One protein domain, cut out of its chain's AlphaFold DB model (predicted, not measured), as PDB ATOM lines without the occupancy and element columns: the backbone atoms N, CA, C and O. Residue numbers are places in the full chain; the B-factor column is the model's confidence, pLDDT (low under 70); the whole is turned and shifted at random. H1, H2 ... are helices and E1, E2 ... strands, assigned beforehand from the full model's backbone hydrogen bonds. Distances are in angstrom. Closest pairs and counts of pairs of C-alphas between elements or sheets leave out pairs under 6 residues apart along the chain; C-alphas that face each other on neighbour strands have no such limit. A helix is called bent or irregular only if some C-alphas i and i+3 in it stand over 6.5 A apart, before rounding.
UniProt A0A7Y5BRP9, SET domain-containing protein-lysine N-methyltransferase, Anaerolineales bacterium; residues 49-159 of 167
ATOM      1  N   HIS A  49     211.749 186.748 147.964       96.19
ATOM      2  CA  HIS A  49     211.037 188.013 147.958       96.19
ATOM      3  C   HIS A  49     211.694 189.054 147.038       96.19
ATOM      4  O   HIS A  49     212.913 189.245 147.055       96.19
ATOM      5  N   CYS A  50     210.872 189.837 146.341       97.12
ATOM      6  CA  CYS A  50     211.235 191.161 145.852       97.12
ATOM      7  C   CYS A  50     210.029 192.108 145.904       97.12
ATOM      8  O   CYS A  50     208.953 191.756 145.442       97.12
ATOM      9  N   CYS A  51     210.219 193.357 146.350       96.88
ATOM     10  CA  CYS A  51     209.178 194.394 146.240       96.88
ATOM     11  C   CYS A  51     208.837 194.758 144.775       96.88
ATOM     12  O   CYS A  51     207.825 195.406 144.524       96.88
ATOM     13  N   HIS A  52     209.695 194.361 143.827       96.25
ATOM     14  CA  HIS A  52     209.488 194.421 142.375       96.25
ATOM     15  C   HIS A  52     209.476 193.003 141.796       96.25
ATOM     16  O   HIS A  52     210.223 192.684 140.863       96.25
ATOM     17  N   SER A  53     208.678 192.134 142.412       97.50
ATOM     18  CA  SER A  53     208.473 190.762 141.968       97.50
ATOM     19  C   SER A  53     208.084 190.706 140.488       97.50
ATOM     20  O   SER A  53     207.439 191.607 139.944       97.50
ATOM     21  N   ASN A  54     208.547 189.655 139.815       98.12
ATOM     22  CA  ASN A  54     208.177 189.367 138.429       98.12
ATOM     23  C   ASN A  54     207.087 188.304 138.330       98.12
ATOM     24  O   ASN A  54     206.521 188.128 137.252       98.12
ATOM     25  N   THR A  55     206.743 187.678 139.454       98.00
ATOM     26  CA  THR A  55     205.591 186.799 139.602       98.00
ATOM     27  C   THR A  55     204.717 187.231 140.776       98.00
ATOM     28  O   THR A  55     205.192 187.860 141.726       98.00
ATOM     29  N   ILE A  56     203.427 186.919 140.693       97.62
ATOM     30  CA  ILE A  56     202.431 187.186 141.733       97.62
ATOM     31  C   ILE A  56     201.490 185.984 141.841       97.62
ATOM     32  O   ILE A  56     201.024 185.482 140.819       97.62
ATOM     33  N   THR A  57     201.162 185.577 143.068       95.56
ATOM     34  CA  THR A  57     200.162 184.535 143.332       95.56
ATOM     35  C   THR A  57     198.758 185.075 143.079       95.56
ATOM     36  O   THR A  57     198.347 186.092 143.637       95.56
ATOM     37  N   THR A  58     198.006 184.419 142.203       96.56
ATOM     38  CA  THR A  58     196.636 184.815 141.864       96.56
ATOM     39  C   THR A  58     195.634 184.309 142.902       96.56
ATOM     40  O   THR A  58     195.906 183.357 143.629       96.56
ATOM     41  N   GLY A  59     194.424 184.883 142.940       95.12
ATOM     42  CA  GLY A  59     193.349 184.355 143.791       95.12
ATOM     43  C   GLY A  59     192.910 182.929 143.426       95.12
ATOM     44  O   GLY A  59     192.235 182.277 144.216       95.12
ATOM     45  N   TRP A  60     193.296 182.430 142.250       94.25
ATOM     46  CA  TRP A  60     193.087 181.043 141.837       94.25
ATOM     47  C   TRP A  60     194.098 180.058 142.448       94.25
ATOM     48  O   TRP A  60     193.898 178.856 142.330       94.25
ATOM     49  N   GLY A  61     195.152 180.541 143.114       91.00
ATOM     50  CA  GLY A  61     196.138 179.693 143.792       91.00
ATOM     51  C   GLY A  61     197.360 179.316 142.950       91.00
ATOM     52  O   GLY A  61     198.158 178.502 143.387       91.00
ATOM     53  N   PHE A  62     197.541 179.902 141.762       92.44
ATOM     54  CA  PHE A  62     198.760 179.737 140.959       92.44
ATOM     55  C   PHE A  62     199.497 181.067 140.772       92.44
ATOM     56  O   PHE A  62     198.876 182.136 140.775       92.44
ATOM     57  N   ASP A  63     200.808 181.001 140.540       94.81
ATOM     58  CA  ASP A  63     201.641 182.162 140.222       94.81
ATOM     59  C   ASP A  63     201.554 182.549 138.740       94.81
ATOM     60  O   ASP A  63     201.669 181.711 137.845       94.81
ATOM     61  N   ILE A  64     201.412 183.849 138.472       97.00
ATOM     62  CA  ILE A  64     201.449 184.426 137.124       97.00
ATOM     63  C   ILE A  64     202.653 185.355 136.970       97.00
ATOM     64  O   ILE A  64     202.983 186.115 137.880       97.00
ATOM     65  N   ALA A  65     203.301 185.329 135.802       97.94
ATOM     66  CA  ALA A  65     204.285 186.344 135.438       97.94
ATOM     67  C   ALA A  65     203.586 187.691 135.185       97.94
ATOM     68  O   ALA A  65     202.652 187.766 134.391       97.94
ATOM     69  N   VAL A  66     204.050 188.761 135.834       97.88
ATOM     70  CA  VAL A  66     203.444 190.109 135.737       97.88
ATOM     71  C   VAL A  66     204.229 191.074 134.845       97.88
ATOM     72  O   VAL A  66     203.919 192.261 134.760       97.88
ATOM     73  N   ARG A  67     205.276 190.562 134.194       96.81
ATOM     74  CA  ARG A  67     206.071 191.203 133.141       96.81
ATOM     75  C   ARG A  67     206.936 190.149 132.451       96.81
ATOM     76  O   ARG A  67     207.075 189.040 132.962       96.81
ATOM     77  N   ASP A  68     207.592 190.529 131.362       97.06
ATOM     78  CA  ASP A  68     208.615 189.689 130.739       97.06
ATOM     79  C   ASP A  68     209.740 189.351 131.733       97.06
ATOM     80  O   ASP A  68     210.228 190.216 132.473       97.06
ATOM     81  N   ILE A  69     210.162 188.085 131.713       97.44
ATOM     82  CA  ILE A  69     211.258 187.538 132.520       97.44
ATOM     83  C   ILE A  69     212.351 187.073 131.564       97.44
ATOM     84  O   ILE A  69     212.114 186.237 130.690       97.44
ATOM     85  N   GLN A  70     213.553 187.629 131.702       97.75
ATOM     86  CA  GLN A  70     214.666 187.299 130.811       97.75
ATOM     87  C   GLN A  70     215.338 185.980 131.206       97.75
ATOM     88  O   GLN A  70     215.325 185.567 132.365       97.75
ATOM     89  N   SER A  71     215.992 185.319 130.249       97.44
ATOM     90  CA  SER A  71     216.799 184.133 130.559       97.44
ATOM     91  C   SER A  71     217.910 184.481 131.557       97.44
ATOM     92  O   SER A  71     218.652 185.442 131.360       97.44
ATOM     93  N   GLY A  72     218.012 183.703 132.637       97.44
ATOM     94  CA  GLY A  72     218.952 183.948 133.735       97.44
ATOM     95  C   GLY A  72     218.466 184.962 134.777       97.44
ATOM     96  O   GLY A  72     219.126 185.128 135.801       97.44
ATOM     97  N   GLU A  73     217.321 185.612 134.563       97.62
ATOM     98  CA  GLU A  73     216.678 186.429 135.586       97.62
ATOM     99  C   GLU A  73     216.088 185.540 136.690       97.62
ATOM    100  O   GLU A  73     215.473 184.507 136.423       97.62
ATOM    101  N   GLN A  74     216.263 185.940 137.950       97.00
ATOM    102  CA  GLN A  74     215.672 185.228 139.076       97.00
ATOM    103  C   GLN A  74     214.153 185.439 139.114       97.00
ATOM    104  O   GLN A  74     213.684 186.580 139.124       97.00
ATOM    105  N   ILE A  75     213.395 184.349 139.226       97.44
ATOM    106  CA  ILE A  75     211.961 184.391 139.530       97.44
ATOM    107  C   ILE A  75     211.777 184.748 141.009       97.44
ATOM    108  O   ILE A  75     212.403 184.145 141.888       97.44
ATOM    109  N   ARG A  76     210.971 185.776 141.280       97.25
ATOM    110  CA  ARG A  76     210.795 186.362 142.614       97.25
ATOM    111  C   ARG A  76     209.342 186.753 142.820       97.25
ATOM    112  O   ARG A  76     208.788 187.445 141.967       97.25
ATOM    113  N   GLY A  77     208.797 186.372 143.971       96.50
ATOM    114  CA  GLY A  77     207.448 186.713 144.420       96.50
ATOM    115  C   GLY A  77     207.445 187.819 145.477       96.50
ATOM    116  O   GLY A  77     208.493 188.358 145.846       96.50
ATOM    117  N   ASP A  78     206.263 188.146 145.988       96.12
ATOM    118  CA  ASP A  78     206.084 189.100 147.080       96.12
ATOM    119  C   ASP A  78     205.603 188.380 148.342       96.12
ATOM    120  O   ASP A  78     204.429 188.053 148.483       96.12
ATOM    121  N   TYR A  79     206.512 188.168 149.297       94.81
ATOM    122  CA  TYR A  79     206.167 187.515 150.568       94.81
ATOM    123  C   TYR A  79     205.041 188.198 151.357       94.81
ATOM    124  O   TYR A  79     204.435 187.543 152.200       94.81
ATOM    125  N   GLY A  80     204.720 189.473 151.094       94.25
ATOM    126  CA  GLY A  80     203.588 190.155 151.738       94.25
ATOM    127  C   GLY A  80     202.243 189.460 151.496       94.25
ATOM    128  O   GLY A  80     201.300 189.675 152.253       94.25
ATOM    129  N   MET A  81     202.166 188.603 150.475       93.12
ATOM    130  CA  MET A  81     200.979 187.824 150.124       93.12
ATOM    131  C   MET A  81     200.773 186.582 151.004       93.12
ATOM    132  O   MET A  81     199.678 186.036 151.027       93.12
ATOM    133  N   TYR A  82     201.789 186.134 151.745       90.19
ATOM    134  CA  TYR A  82     201.807 184.806 152.378       90.19
ATOM    135  C   TYR A  82     201.458 184.819 153.871       90.19
ATOM    136  O   TYR A  82     202.024 184.059 154.653       90.19
ATOM    137  N   ASN A  83     200.545 185.711 154.276       89.19
ATOM    138  CA  ASN A  83     200.007 185.797 155.643       89.19
ATOM    139  C   ASN A  83     201.078 185.783 156.753       89.19
ATOM    140  O   ASN A  83     200.869 185.215 157.824       89.19
ATOM    141  N   VAL A  84     202.229 186.414 156.498       85.50
ATOM    142  CA  VAL A  84     203.383 186.379 157.403       85.50
ATOM    143  C   VAL A  84     203.009 187.010 158.751       85.50
ATOM    144  O   VAL A  84     202.561 188.156 158.817       85.50
ATOM    145  N   ASP A  85     203.192 186.259 159.839       83.62
ATOM    146  CA  ASP A  85     202.862 186.679 161.207       83.62
ATOM    147  C   ASP A  85     204.067 187.250 161.979       83.62
ATOM    148  O   ASP A  85     203.953 187.597 163.158       83.62
ATOM    149  N   TYR A  86     205.206 187.396 161.302       83.81
ATOM    150  CA  TYR A  86     206.456 187.923 161.836       83.81
ATOM    151  C   TYR A  86     207.087 188.980 160.919       83.81
ATOM    152  O   TYR A  86     206.881 189.007 159.707       83.81
ATOM    153  N   ASP A  87     207.916 189.836 161.509       89.81
ATOM    154  CA  ASP A  87     208.703 190.816 160.765       89.81
ATOM    155  C   ASP A  87     209.976 190.165 160.197       89.81
ATOM    156  O   ASP A  87     210.707 189.461 160.901       89.81
ATOM    157  N   MET A  88     210.294 190.462 158.937       90.94
ATOM    158  CA  MET A  88     211.524 190.036 158.251       90.94
ATOM    159  C   MET A  88     212.163 191.224 157.529       90.94
ATOM    160  O   MET A  88     211.483 191.983 156.838       90.94
ATOM    161  N   ASP A  89     213.480 191.376 157.658       95.75
ATOM    162  CA  ASP A  89     214.222 192.391 156.913       95.75
ATOM    163  C   ASP A  89     214.351 192.008 155.433       95.75
ATOM    164  O   ASP A  89     214.656 190.868 155.081       95.75
ATOM    165  N   LEU A  90     214.141 192.991 154.559       96.38
ATOM    166  CA  LEU A  90     214.155 192.831 153.110       96.38
ATOM    167  C   LEU A  90     215.403 193.480 152.516       96.38
ATOM    168  O   LEU A  90     215.741 194.625 152.826       96.38
ATOM    169  N   VAL A  91     216.049 192.773 151.592       96.06
ATOM    170  CA  VAL A  91     217.321 193.184 150.971       96.06
ATOM    171  C   VAL A  91     217.199 193.381 149.458       96.06
ATOM    172  O   VAL A  91     218.134 193.109 148.712       96.06
ATOM    173  N   CYS A  92     216.037 193.849 148.987       97.00
ATOM    174  CA  CYS A  92     215.828 194.100 147.559       97.00
ATOM    175  C   CYS A  92     216.788 195.184 147.048       97.00
ATOM    176  O   CYS A  92     217.083 196.152 147.754       97.00
ATOM    177  N   GLU A  93     217.190 195.070 145.784       95.50
ATOM    178  CA  GLU A  93     218.105 195.993 145.108       95.50
ATOM    179  C   GLU A  93     217.486 197.366 144.779       95.50
ATOM    180  O   GLU A  93     218.199 198.307 144.435       95.50
ATOM    181  N   PHE A  94     216.162 197.494 144.893       95.75
ATOM    182  CA  PHE A  94     215.413 198.687 144.503       95.75
ATOM    183  C   PHE A  94     215.396 199.765 145.597       95.75
ATOM    184  O   PHE A  94     215.330 199.479 146.800       95.75
ATOM    185  N   THR A  95     215.440 201.033 145.177       95.12
ATOM    186  CA  THR A  95     215.521 202.202 146.073       95.12
ATOM    187  C   THR A  95     214.302 202.356 146.978       95.12
ATOM    188  O   THR A  95     214.432 202.792 148.116       95.12
ATOM    189  N   ASP A  96     213.138 201.954 146.486       95.38
ATOM    190  CA  ASP A  96     211.828 201.976 147.135       95.38
ATOM    191  C   ASP A  96     211.451 200.614 147.750       95.38
ATOM    192  O   ASP A  96     210.286 200.330 148.018       95.38
ATOM    193  N   CYS A  97     212.441 199.755 148.015       96.69
ATOM    194  CA  CYS A  97     212.240 198.559 148.825       96.69
ATOM    195  C   CYS A  97     211.602 198.918 150.178       96.69
ATOM    196  O   CYS A  97     212.101 199.804 150.875       96.69
ATOM    197  N   ARG A  98     210.588 198.146 150.598       96.00
ATOM    198  CA  ARG A  98     209.917 198.266 151.908       96.00
ATOM    199  C   ARG A  98     210.859 198.154 153.111       96.00
ATOM    200  O   ARG A  98     210.503 198.579 154.204       96.00
ATOM    201  N   LYS A  99     212.047 197.568 152.922       96.31
ATOM    202  CA  LYS A  99     213.080 197.254 153.932       96.31
ATOM    203  C   LYS A  99     212.663 196.257 155.007       96.31
ATOM    204  O   LYS A  99     213.534 195.598 155.562       96.31
ATOM    205  N   ARG A 100     211.370 196.106 155.269       96.06
ATOM    206  CA  ARG A 100     210.818 195.131 156.198       96.06
ATOM    207  C   ARG A 100     209.437 194.698 155.730       96.06
ATOM    208  O   ARG A 100     208.657 195.557 155.326       96.06
ATOM    209  N   ILE A 101     209.165 193.400 155.786       94.12
ATOM    210  CA  ILE A 101     207.808 192.865 155.655       94.12
ATOM    211  C   ILE A 101     207.081 193.012 156.989       94.12
ATOM    212  O   ILE A 101     207.702 192.866 158.046       94.12
ATOM    213  N   LYS A 102     205.782 193.294 156.934       91.88
ATOM    214  CA  LYS A 102     204.912 193.386 158.108       91.88
ATOM    215  C   LYS A 102     203.622 192.622 157.871       91.88
ATOM    216  O   LYS A 102     203.201 192.429 156.736       91.88
ATOM    217  N   LYS A 103     202.938 192.289 158.963       87.69
ATOM    218  CA  LYS A 103     201.611 191.664 158.931       87.69
ATOM    219  C   LYS A 103     200.575 192.466 158.127       87.69
ATOM    220  O   LYS A 103     199.730 191.880 157.455       87.69
ATOM    221  N   ASP A 104     200.654 193.793 158.189       90.06
ATOM    222  CA  ASP A 104     199.704 194.687 157.516       90.06
ATOM    223  C   ASP A 104     199.996 194.836 156.008       90.06
ATOM    224  O   ASP A 104     199.167 195.383 155.279       90.06
ATOM    225  N   ASP A 105     201.122 194.297 155.510       92.00
ATOM    226  CA  ASP A 105     201.502 194.397 154.095       92.00
ATOM    227  C   ASP A 105     200.417 193.826 153.176       92.00
ATOM    228  O   ASP A 105     200.190 194.360 152.093       92.00
ATOM    229  N   PHE A 106     199.711 192.776 153.604       92.56
ATOM    230  CA  PHE A 106     198.628 192.220 152.801       92.56
ATOM    231  C   PHE A 106     197.574 193.288 152.475       92.56
ATOM    232  O   PHE A 106     197.185 193.459 151.320       92.56
ATOM    233  N   ASP A 107     197.121 194.031 153.486       91.94
ATOM    234  CA  ASP A 107     196.081 195.046 153.315       91.94
ATOM    235  C   ASP A 107     196.587 196.265 152.545       91.94
ATOM    236  O   ASP A 107     195.861 196.814 151.712       91.94
ATOM    237  N   GLU A 108     197.832 196.669 152.795       94.38
ATOM    238  CA  GLU A 108     198.451 197.826 152.148       94.38
ATOM    239  C   GLU A 108     198.713 197.595 150.651       94.38
ATOM    240  O   GLU A 108     198.550 198.518 149.848       94.38
ATOM    241  N   TRP A 109     199.091 196.374 150.258       95.94
ATOM    242  CA  TRP A 109     199.603 196.085 148.914       95.94
ATOM    243  C   TRP A 109     198.658 195.267 148.028       95.94
ATOM    244  O   TRP A 109     198.866 195.240 146.812       95.94
ATOM    245  N   ALA A 110     197.567 194.706 148.569       96.38
ATOM    246  CA  ALA A 110     196.594 193.919 147.798       96.38
ATOM    247  C   ALA A 110     196.114 194.607 146.514       96.38
ATOM    248  O   ALA A 110     196.044 193.970 145.468       96.38
ATOM    249  N   ALA A 111     195.827 195.912 146.566       97.25
ATOM    250  CA  ALA A 111     195.370 196.650 145.388       97.25
ATOM    251  C   ALA A 111     196.425 196.685 144.265       97.25
ATOM    252  O   ALA A 111     196.075 196.581 143.091       97.25
ATOM    253  N   ARG A 112     197.714 196.792 144.616       97.31
ATOM    254  CA  ARG A 112     198.814 196.771 143.641       97.31
ATOM    255  C   ARG A 112     198.921 195.400 142.981       97.31
ATOM    256  O   ARG A 112     199.005 195.335 141.757       97.31
ATOM    257  N   TRP A 113     198.884 194.328 143.771       98.12
ATOM    258  CA  TRP A 113     198.952 192.962 143.245       98.12
ATOM    259  C   TRP A 113     197.771 192.655 142.322       98.12
ATOM    260  O   TRP A 113     197.972 192.092 141.249       98.12
ATOM    261  N   GLU A 114     196.558 193.089 142.678       97.62
ATOM    262  CA  GLU A 114     195.387 192.951 141.805       97.62
ATOM    263  C   GLU A 114     195.585 193.645 140.463       97.62
ATOM    264  O   GLU A 114     195.343 193.026 139.432       97.62
ATOM    265  N   THR A 115     196.053 194.897 140.453       98.19
ATOM    266  CA  THR A 115     196.335 195.604 139.196       98.19
ATOM    267  C   THR A 115     197.339 194.830 138.342       98.19
ATOM    268  O   THR A 115     197.080 194.601 137.166       98.19
ATOM    269  N   GLN A 116     198.434 194.347 138.937       98.44
ATOM    270  CA  GLN A 116     199.451 193.579 138.212       98.44
ATOM    271  C   GLN A 116     198.898 192.276 137.616       98.44
ATOM    272  O   GLN A 116     199.230 191.932 136.483       98.44
ATOM    273  N   ILE A 117     198.046 191.559 138.355       98.38
ATOM    274  CA  ILE A 117     197.397 190.337 137.865       98.38
ATOM    275  C   ILE A 117     196.443 190.659 136.718       98.38
ATOM    276  O   ILE A 117     196.484 189.992 135.689       98.38
ATOM    277  N   LEU A 118     195.579 191.663 136.886       98.25
ATOM    278  CA  LEU A 118     194.597 192.042 135.871       98.25
ATOM    279  C   LEU A 118     195.287 192.448 134.567       98.25
ATOM    280  O   LEU A 118     194.891 191.974 133.503       98.25
ATOM    281  N   ASP A 119     196.357 193.242 134.656       98.19
ATOM    282  CA  ASP A 119     197.172 193.627 133.504       98.19
ATOM    283  C   ASP A 119     197.801 192.396 132.831       98.19
ATOM    284  O   ASP A 119     197.700 192.238 131.612       98.19
ATOM    285  N   ALA A 120     198.388 191.478 133.608       98.12
ATOM    286  CA  ALA A 120     199.002 190.255 133.089       98.12
ATOM    287  C   ALA A 120     197.993 189.327 132.388       98.12
ATOM    288  O   ALA A 120     198.283 188.773 131.325       98.12
ATOM    289  N   LEU A 121     196.779 189.196 132.932       97.69
ATOM    290  CA  LEU A 121     195.723 188.354 132.361       97.69
ATOM    291  C   LEU A 121     195.286 188.808 130.963       97.69
ATOM    292  O   LEU A 121     194.845 187.971 130.172       97.69
ATOM    293  N   THR A 122     195.478 190.084 130.606       97.06
ATOM    294  CA  THR A 122     195.209 190.576 129.241       97.06
ATOM    295  C   THR A 122     196.100 189.923 128.175       97.06
ATOM    296  O   THR A 122     195.726 189.879 127.000       97.06
ATOM    297  N   PHE A 123     197.244 189.352 128.570       96.69
ATOM    298  CA  PHE A 123     198.181 188.652 127.688       96.69
ATOM    299  C   PHE A 123     197.987 187.131 127.666       96.69
ATOM    300  O   PHE A 123     198.642 186.459 126.872       96.69
ATOM    301  N   SER A 124     197.083 186.580 128.484       93.81
ATOM    302  CA  SER A 124     196.874 185.128 128.632       93.81
ATOM    303  C   SER A 124     196.706 184.383 127.301       93.81
ATOM    304  O   SER A 124     197.297 183.322 127.122       93.81
ATOM    305  N   SER A 125     195.973 184.964 126.346       93.31
ATOM    306  CA  SER A 125     195.730 184.406 125.006       93.31
ATOM    307  C   SER A 125     196.756 184.822 123.945       93.31
ATOM    308  O   SER A 125     196.697 184.354 122.808       93.31
ATOM    309  N   GLN A 126     197.685 185.716 124.293       96.25
ATOM    310  CA  GLN A 126     198.681 186.283 123.380       96.25
ATOM    311  C   GLN A 126     200.035 185.569 123.469       96.25
ATOM    312  O   GLN A 126     200.842 185.663 122.544       96.25
ATOM    313  N   VAL A 127     200.287 184.858 124.569       95.56
ATOM    314  CA  VAL A 127     201.530 184.119 124.819       95.56
ATOM    315  C   VAL A 127     201.235 182.654 125.125       95.56
ATOM    316  O   VAL A 127     200.126 182.295 125.516       95.56
ATOM    317  N   ALA A 128     202.229 181.788 124.930       95.62
ATOM    318  CA  ALA A 128     202.085 180.374 125.254       95.62
ATOM    319  C   ALA A 128     201.819 180.182 126.756       95.62
ATOM    320  O   ALA A 128     202.460 180.828 127.583       95.62
ATOM    321  N   GLN A 129     200.941 179.233 127.091       95.75
ATOM    322  CA  GLN A 129     200.629 178.832 128.467       95.75
ATOM    323  C   GLN A 129     200.989 177.349 128.680       95.75
ATOM    324  O   GLN A 129     200.101 176.499 128.699       95.75
ATOM    325  N   PRO A 130     202.281 176.978 128.802       94.44
ATOM    326  CA  PRO A 130     202.689 175.570 128.872       94.44
ATOM    327  C   PRO A 130     202.126 174.808 130.078       94.44
ATOM    328  O   PRO A 130     202.003 173.590 130.019       94.44
ATOM    329  N   LEU A 131     201.794 175.519 131.160       92.25
ATOM    330  CA  LEU A 131     201.242 174.940 132.389       92.25
ATOM    331  C   LEU A 131     199.707 174.839 132.375       92.25
ATOM    332  O   LEU A 131     199.119 174.357 133.335       92.25
ATOM    333  N   TRP A 132     199.050 175.257 131.291       93.44
ATOM    334  CA  TRP A 132     197.590 175.211 131.175       93.44
ATOM    335  C   TRP A 132     197.022 173.796 131.337       93.44
ATOM    336  O   TRP A 132     195.999 173.599 131.981       93.44
ATOM    337  N   GLU A 133     197.716 172.801 130.786       91.38
ATOM    338  CA  GLU A 133     197.279 171.399 130.782       91.38
ATOM    339  C   GLU A 133     197.397 170.711 132.150       91.38
ATOM    340  O   GLU A 133     196.801 169.655 132.351       91.38
ATOM    341  N   VAL A 134     198.183 171.271 133.078       90.50
ATOM    342  CA  VAL A 134     198.353 170.716 134.435       90.50
ATOM    343  C   VAL A 134     197.495 171.430 135.478       90.50
ATOM    344  O   VAL A 134     197.454 170.998 136.624       90.50
ATOM    345  N   MET A 135     196.803 172.501 135.082       91.50
ATOM    346  CA  MET A 135     195.822 173.182 135.919       91.50
ATOM    347  C   MET A 135     194.600 172.284 136.119       91.50
ATOM    348  O   MET A 135     194.135 171.637 135.176       91.50
ATOM    349  N   ASP A 136     194.065 172.247 137.338       91.69
ATOM    350  CA  ASP A 136     192.851 171.487 137.611       91.69
ATOM    351  C   ASP A 136     191.642 172.059 136.847       91.69
ATOM    352  O   ASP A 136     191.591 173.233 136.463       91.69
ATOM    353  N   GLU A 137     190.651 171.202 136.614       93.38
ATOM    354  CA  GLU A 137     189.495 171.525 135.782       93.38
ATOM    355  C   GLU A 137     188.668 172.696 136.333       93.38
ATOM    356  O   GLU A 137     188.187 173.521 135.557       93.38
ATOM    357  N   GLU A 138     188.496 172.785 137.655       93.88
ATOM    358  CA  GLU A 138     187.678 173.825 138.284       93.88
ATOM    359  C   GLU A 138     188.351 175.194 138.143       93.88
ATOM    360  O   GLU A 138     187.731 176.163 137.682       93.88
ATOM    361  N   THR A 139     189.643 175.271 138.464       94.56
ATOM    362  CA  THR A 139     190.435 176.490 138.293       94.56
ATOM    363  C   THR A 139     190.447 176.932 136.835       94.56
ATOM    364  O   THR A 139     190.178 178.100 136.542       94.56
ATOM    365  N   ARG A 140     190.654 175.998 135.899       95.38
ATOM    366  CA  ARG A 140     190.643 176.301 134.466       95.38
ATOM    367  C   ARG A 140     189.301 176.872 134.012       95.38
ATOM    368  O   ARG A 140     189.277 177.915 133.367       95.38
ATOM    369  N   GLN A 141     188.185 176.250 134.390       96.19
ATOM    370  CA  GLN A 141     186.845 176.714 134.008       96.19
ATOM    371  C   GLN A 141     186.518 178.103 134.567       96.19
ATOM    372  O   GLN A 141     185.935 178.940 133.871       96.19
ATOM    373  N   THR A 142     186.884 178.371 135.823       97.06
ATOM    374  CA  THR A 142     186.630 179.681 136.443       97.06
ATOM    375  C   THR A 142     187.506 180.776 135.835       97.06
ATOM    376  O   THR A 142     187.012 181.876 135.571       97.06
ATOM    377  N   LEU A 143     188.773 180.472 135.538       97.12
ATOM    378  CA  LEU A 143     189.675 181.379 134.835       97.12
ATOM    379  C   LEU A 143     189.202 181.647 133.401       97.12
ATOM    380  O   LEU A 143     189.108 182.804 133.000       97.12
ATOM    381  N   GLU A 144     188.836 180.616 132.636       96.81
ATOM    382  CA  GLU A 144     188.285 180.762 131.281       96.81
ATOM    383  C   GLU A 144     187.023 181.622 131.268       96.81
ATOM    384  O   GLU A 144     186.901 182.517 130.427       96.81
ATOM    385  N   ARG A 145     186.103 181.408 132.220       97.81
ATOM    386  CA  ARG A 145     184.916 182.257 132.369       97.81
ATOM    387  C   ARG A 145     185.313 183.719 132.534       97.81
ATOM    388  O   ARG A 145     184.744 184.576 131.851       97.81
ATOM    389  N   TYR A 146     186.270 184.009 133.412       98.12
ATOM    390  CA  TYR A 146     186.752 185.370 133.609       98.12
ATOM    391  C   TYR A 146     187.375 185.938 132.330       98.12
ATOM    392  O   TYR A 146     186.996 187.024 131.900       98.12
ATOM    393  N   LEU A 147     188.257 185.189 131.668       97.00
ATOM    394  CA  LEU A 147     188.920 185.636 130.441       97.00
ATOM    395  C   LEU A 147     187.932 185.900 129.290       97.00
ATOM    396  O   LEU A 147     188.164 186.788 128.474       97.00
ATOM    397  N   GLN A 148     186.820 185.160 129.225       96.94
ATOM    398  CA  GLN A 148     185.807 185.302 128.172       96.94
ATOM    399  C   GLN A 148     184.765 186.389 128.460       96.94
ATOM    400  O   GLN A 148     184.242 186.997 127.526       96.94
ATOM    401  N   THR A 149     184.419 186.608 129.733       97.38
ATOM    402  CA  THR A 149     183.251 187.428 130.122       97.38
ATOM    403  C   THR A 149     183.590 188.642 130.984       97.38
ATOM    404  O   THR A 149     182.778 189.557 131.092       97.38
ATOM    405  N   GLY A 150     184.762 188.657 131.620       96.31
ATOM    406  CA  GLY A 150     185.128 189.607 132.671       96.31
ATOM    407  C   GLY A 150     184.456 189.345 134.025       96.31
ATOM    408  O   GLY A 150     184.728 190.061 134.988       96.31
ATOM    409  N   GLU A 151     183.595 188.330 134.138       96.81
ATOM    410  CA  GLU A 151     182.900 187.975 135.376       96.81
ATOM    411  C   GLU A 151     183.635 186.892 136.169       96.81
ATOM    412  O   GLU A 151     184.270 186.008 135.601       96.81
ATOM    413  N   GLY A 152     183.466 186.897 137.493       95.19
ATOM    414  CA  GLY A 152     183.997 185.829 138.347       95.19
ATOM    415  C   GLY A 152     185.501 185.922 138.598       95.19
ATOM    416  O   GLY A 152     186.139 184.903 138.833       95.19
ATOM    417  N   TYR A 153     186.068 187.133 138.560       97.06
ATOM    418  CA  TYR A 153     187.451 187.365 138.974       97.06
ATOM    419  C   TYR A 153     187.690 186.854 140.402       97.06
ATOM    420  O   TYR A 153     186.972 187.242 141.330       97.06
ATOM    421  N   CYS A 154     188.726 186.033 140.586       95.81
ATOM    422  CA  CYS A 154     189.150 185.597 141.908       95.81
ATOM    423  C   CYS A 154     190.166 186.592 142.494       95.81
ATOM    424  O   CYS A 154     191.336 186.616 142.109       95.81
ATOM    425  N   SER A 155     189.709 187.439 143.421       96.25
ATOM    426  CA  SER A 155     190.559 188.444 144.074       96.25
ATOM    427  C   SER A 155     191.610 187.798 144.973       96.25
ATOM    428  O   SER A 155     191.297 186.913 145.771       96.25
ATOM    429  N   VAL A 156     192.834 188.339 144.946       95.50
ATOM    430  CA  VAL A 156     193.909 187.955 145.881       95.50
ATOM    431  C   VAL A 156     193.503 188.130 147.337       95.50
ATOM    432  O   VAL A 156     194.012 187.417 148.188       95.50
ATOM    433  N   ARG A 157     192.536 189.002 147.660       94.56
ATOM    434  CA  ARG A 157     192.017 189.131 149.033       94.56
ATOM    435  C   ARG A 157     191.409 187.836 149.568       94.56
ATOM    436  O   ARG A 157     191.317 187.678 150.781       94.56
ATOM    437  N   GLY A 158     191.025 186.911 148.687       92.12
ATOM    438  CA  GLY A 158     190.614 185.561 149.061       92.12
ATOM    439  C   GLY A 158     191.717 184.747 149.751       92.12
ATOM    440  O   GLY A 158     191.381 183.910 150.587       92.12
ATOM    441  N   LEU A 159     192.993 185.039 149.463       91.38
ATOM    442  CA  LEU A 159     194.175 184.372 150.031       91.38
ATOM    443  C   LEU A 159     194.484 184.819 151.467       91.38
ATOM    444  O   LEU A 159     195.249 184.171 152.176       91.38
TER     445      LEU A 159
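AT A GLANCE: This is residues 49 to 159 of the 167 residues of the protein "SET domain-containing protein-lysine N-methyltransferase" of Anaerolineales bacterium (UniProt A0A7Y5BRP9). Little of this domain is regular structure: a long helix, H1, passes over a small hairpin, E1 and E2, with long loops round this core. H2 is set off at one end, crosswise to H1; short H3 packs on H1. The 111 printed residues, 40 in named elements, run E1, E2, H1, H2, H3: mostly helix, antiparallel sheet, compact, radius of gyration of the C-alphas 14.8 A, spans 40 by 32 by 21 A.

HOW THE PARTS SIT: E1, residues 55 to 57, and E2, residues 63 to 65, form an antiparallel hairpin at 150 degrees; N 56 and O 64, 3.0 A, are within hydrogen-bond range. The closest C-alphas of E1 and H1, residues 105 to 121, are Ile 56 and Trp 113, 6.9 A. H1, with residues 110 to 114 alone, touches H3, residues 156 to 159; closest C-alphas Glu 114 and Val 156, 6.6 A. H2, residues 137 to 149, is close but not clearly touching H1, closest C-alphas Leu 121 and Leu 147, 7.6 A, only just about perpendicular at 73 degrees. O i to N i+4 pairs are within hydrogen-bond range throughout H2 and 11 of 13 in H1; H3 is too short.

IN THESE COORDINATES: E1 begins at C-alpha 55 (205.591, 186.799, 139.602); H3 ends at C-alpha 159 (194.175, 184.372, 150.031). H1 spans 23.3 A and H2 18.0 A; H1 is irregular, C-alphas 108 and 111 being 7.5 A apart.

THE WHOLE: The printed part has no cut. Links E2 to H1 and H1 to H2 are long. No printed residue is under 70 in pLDDT.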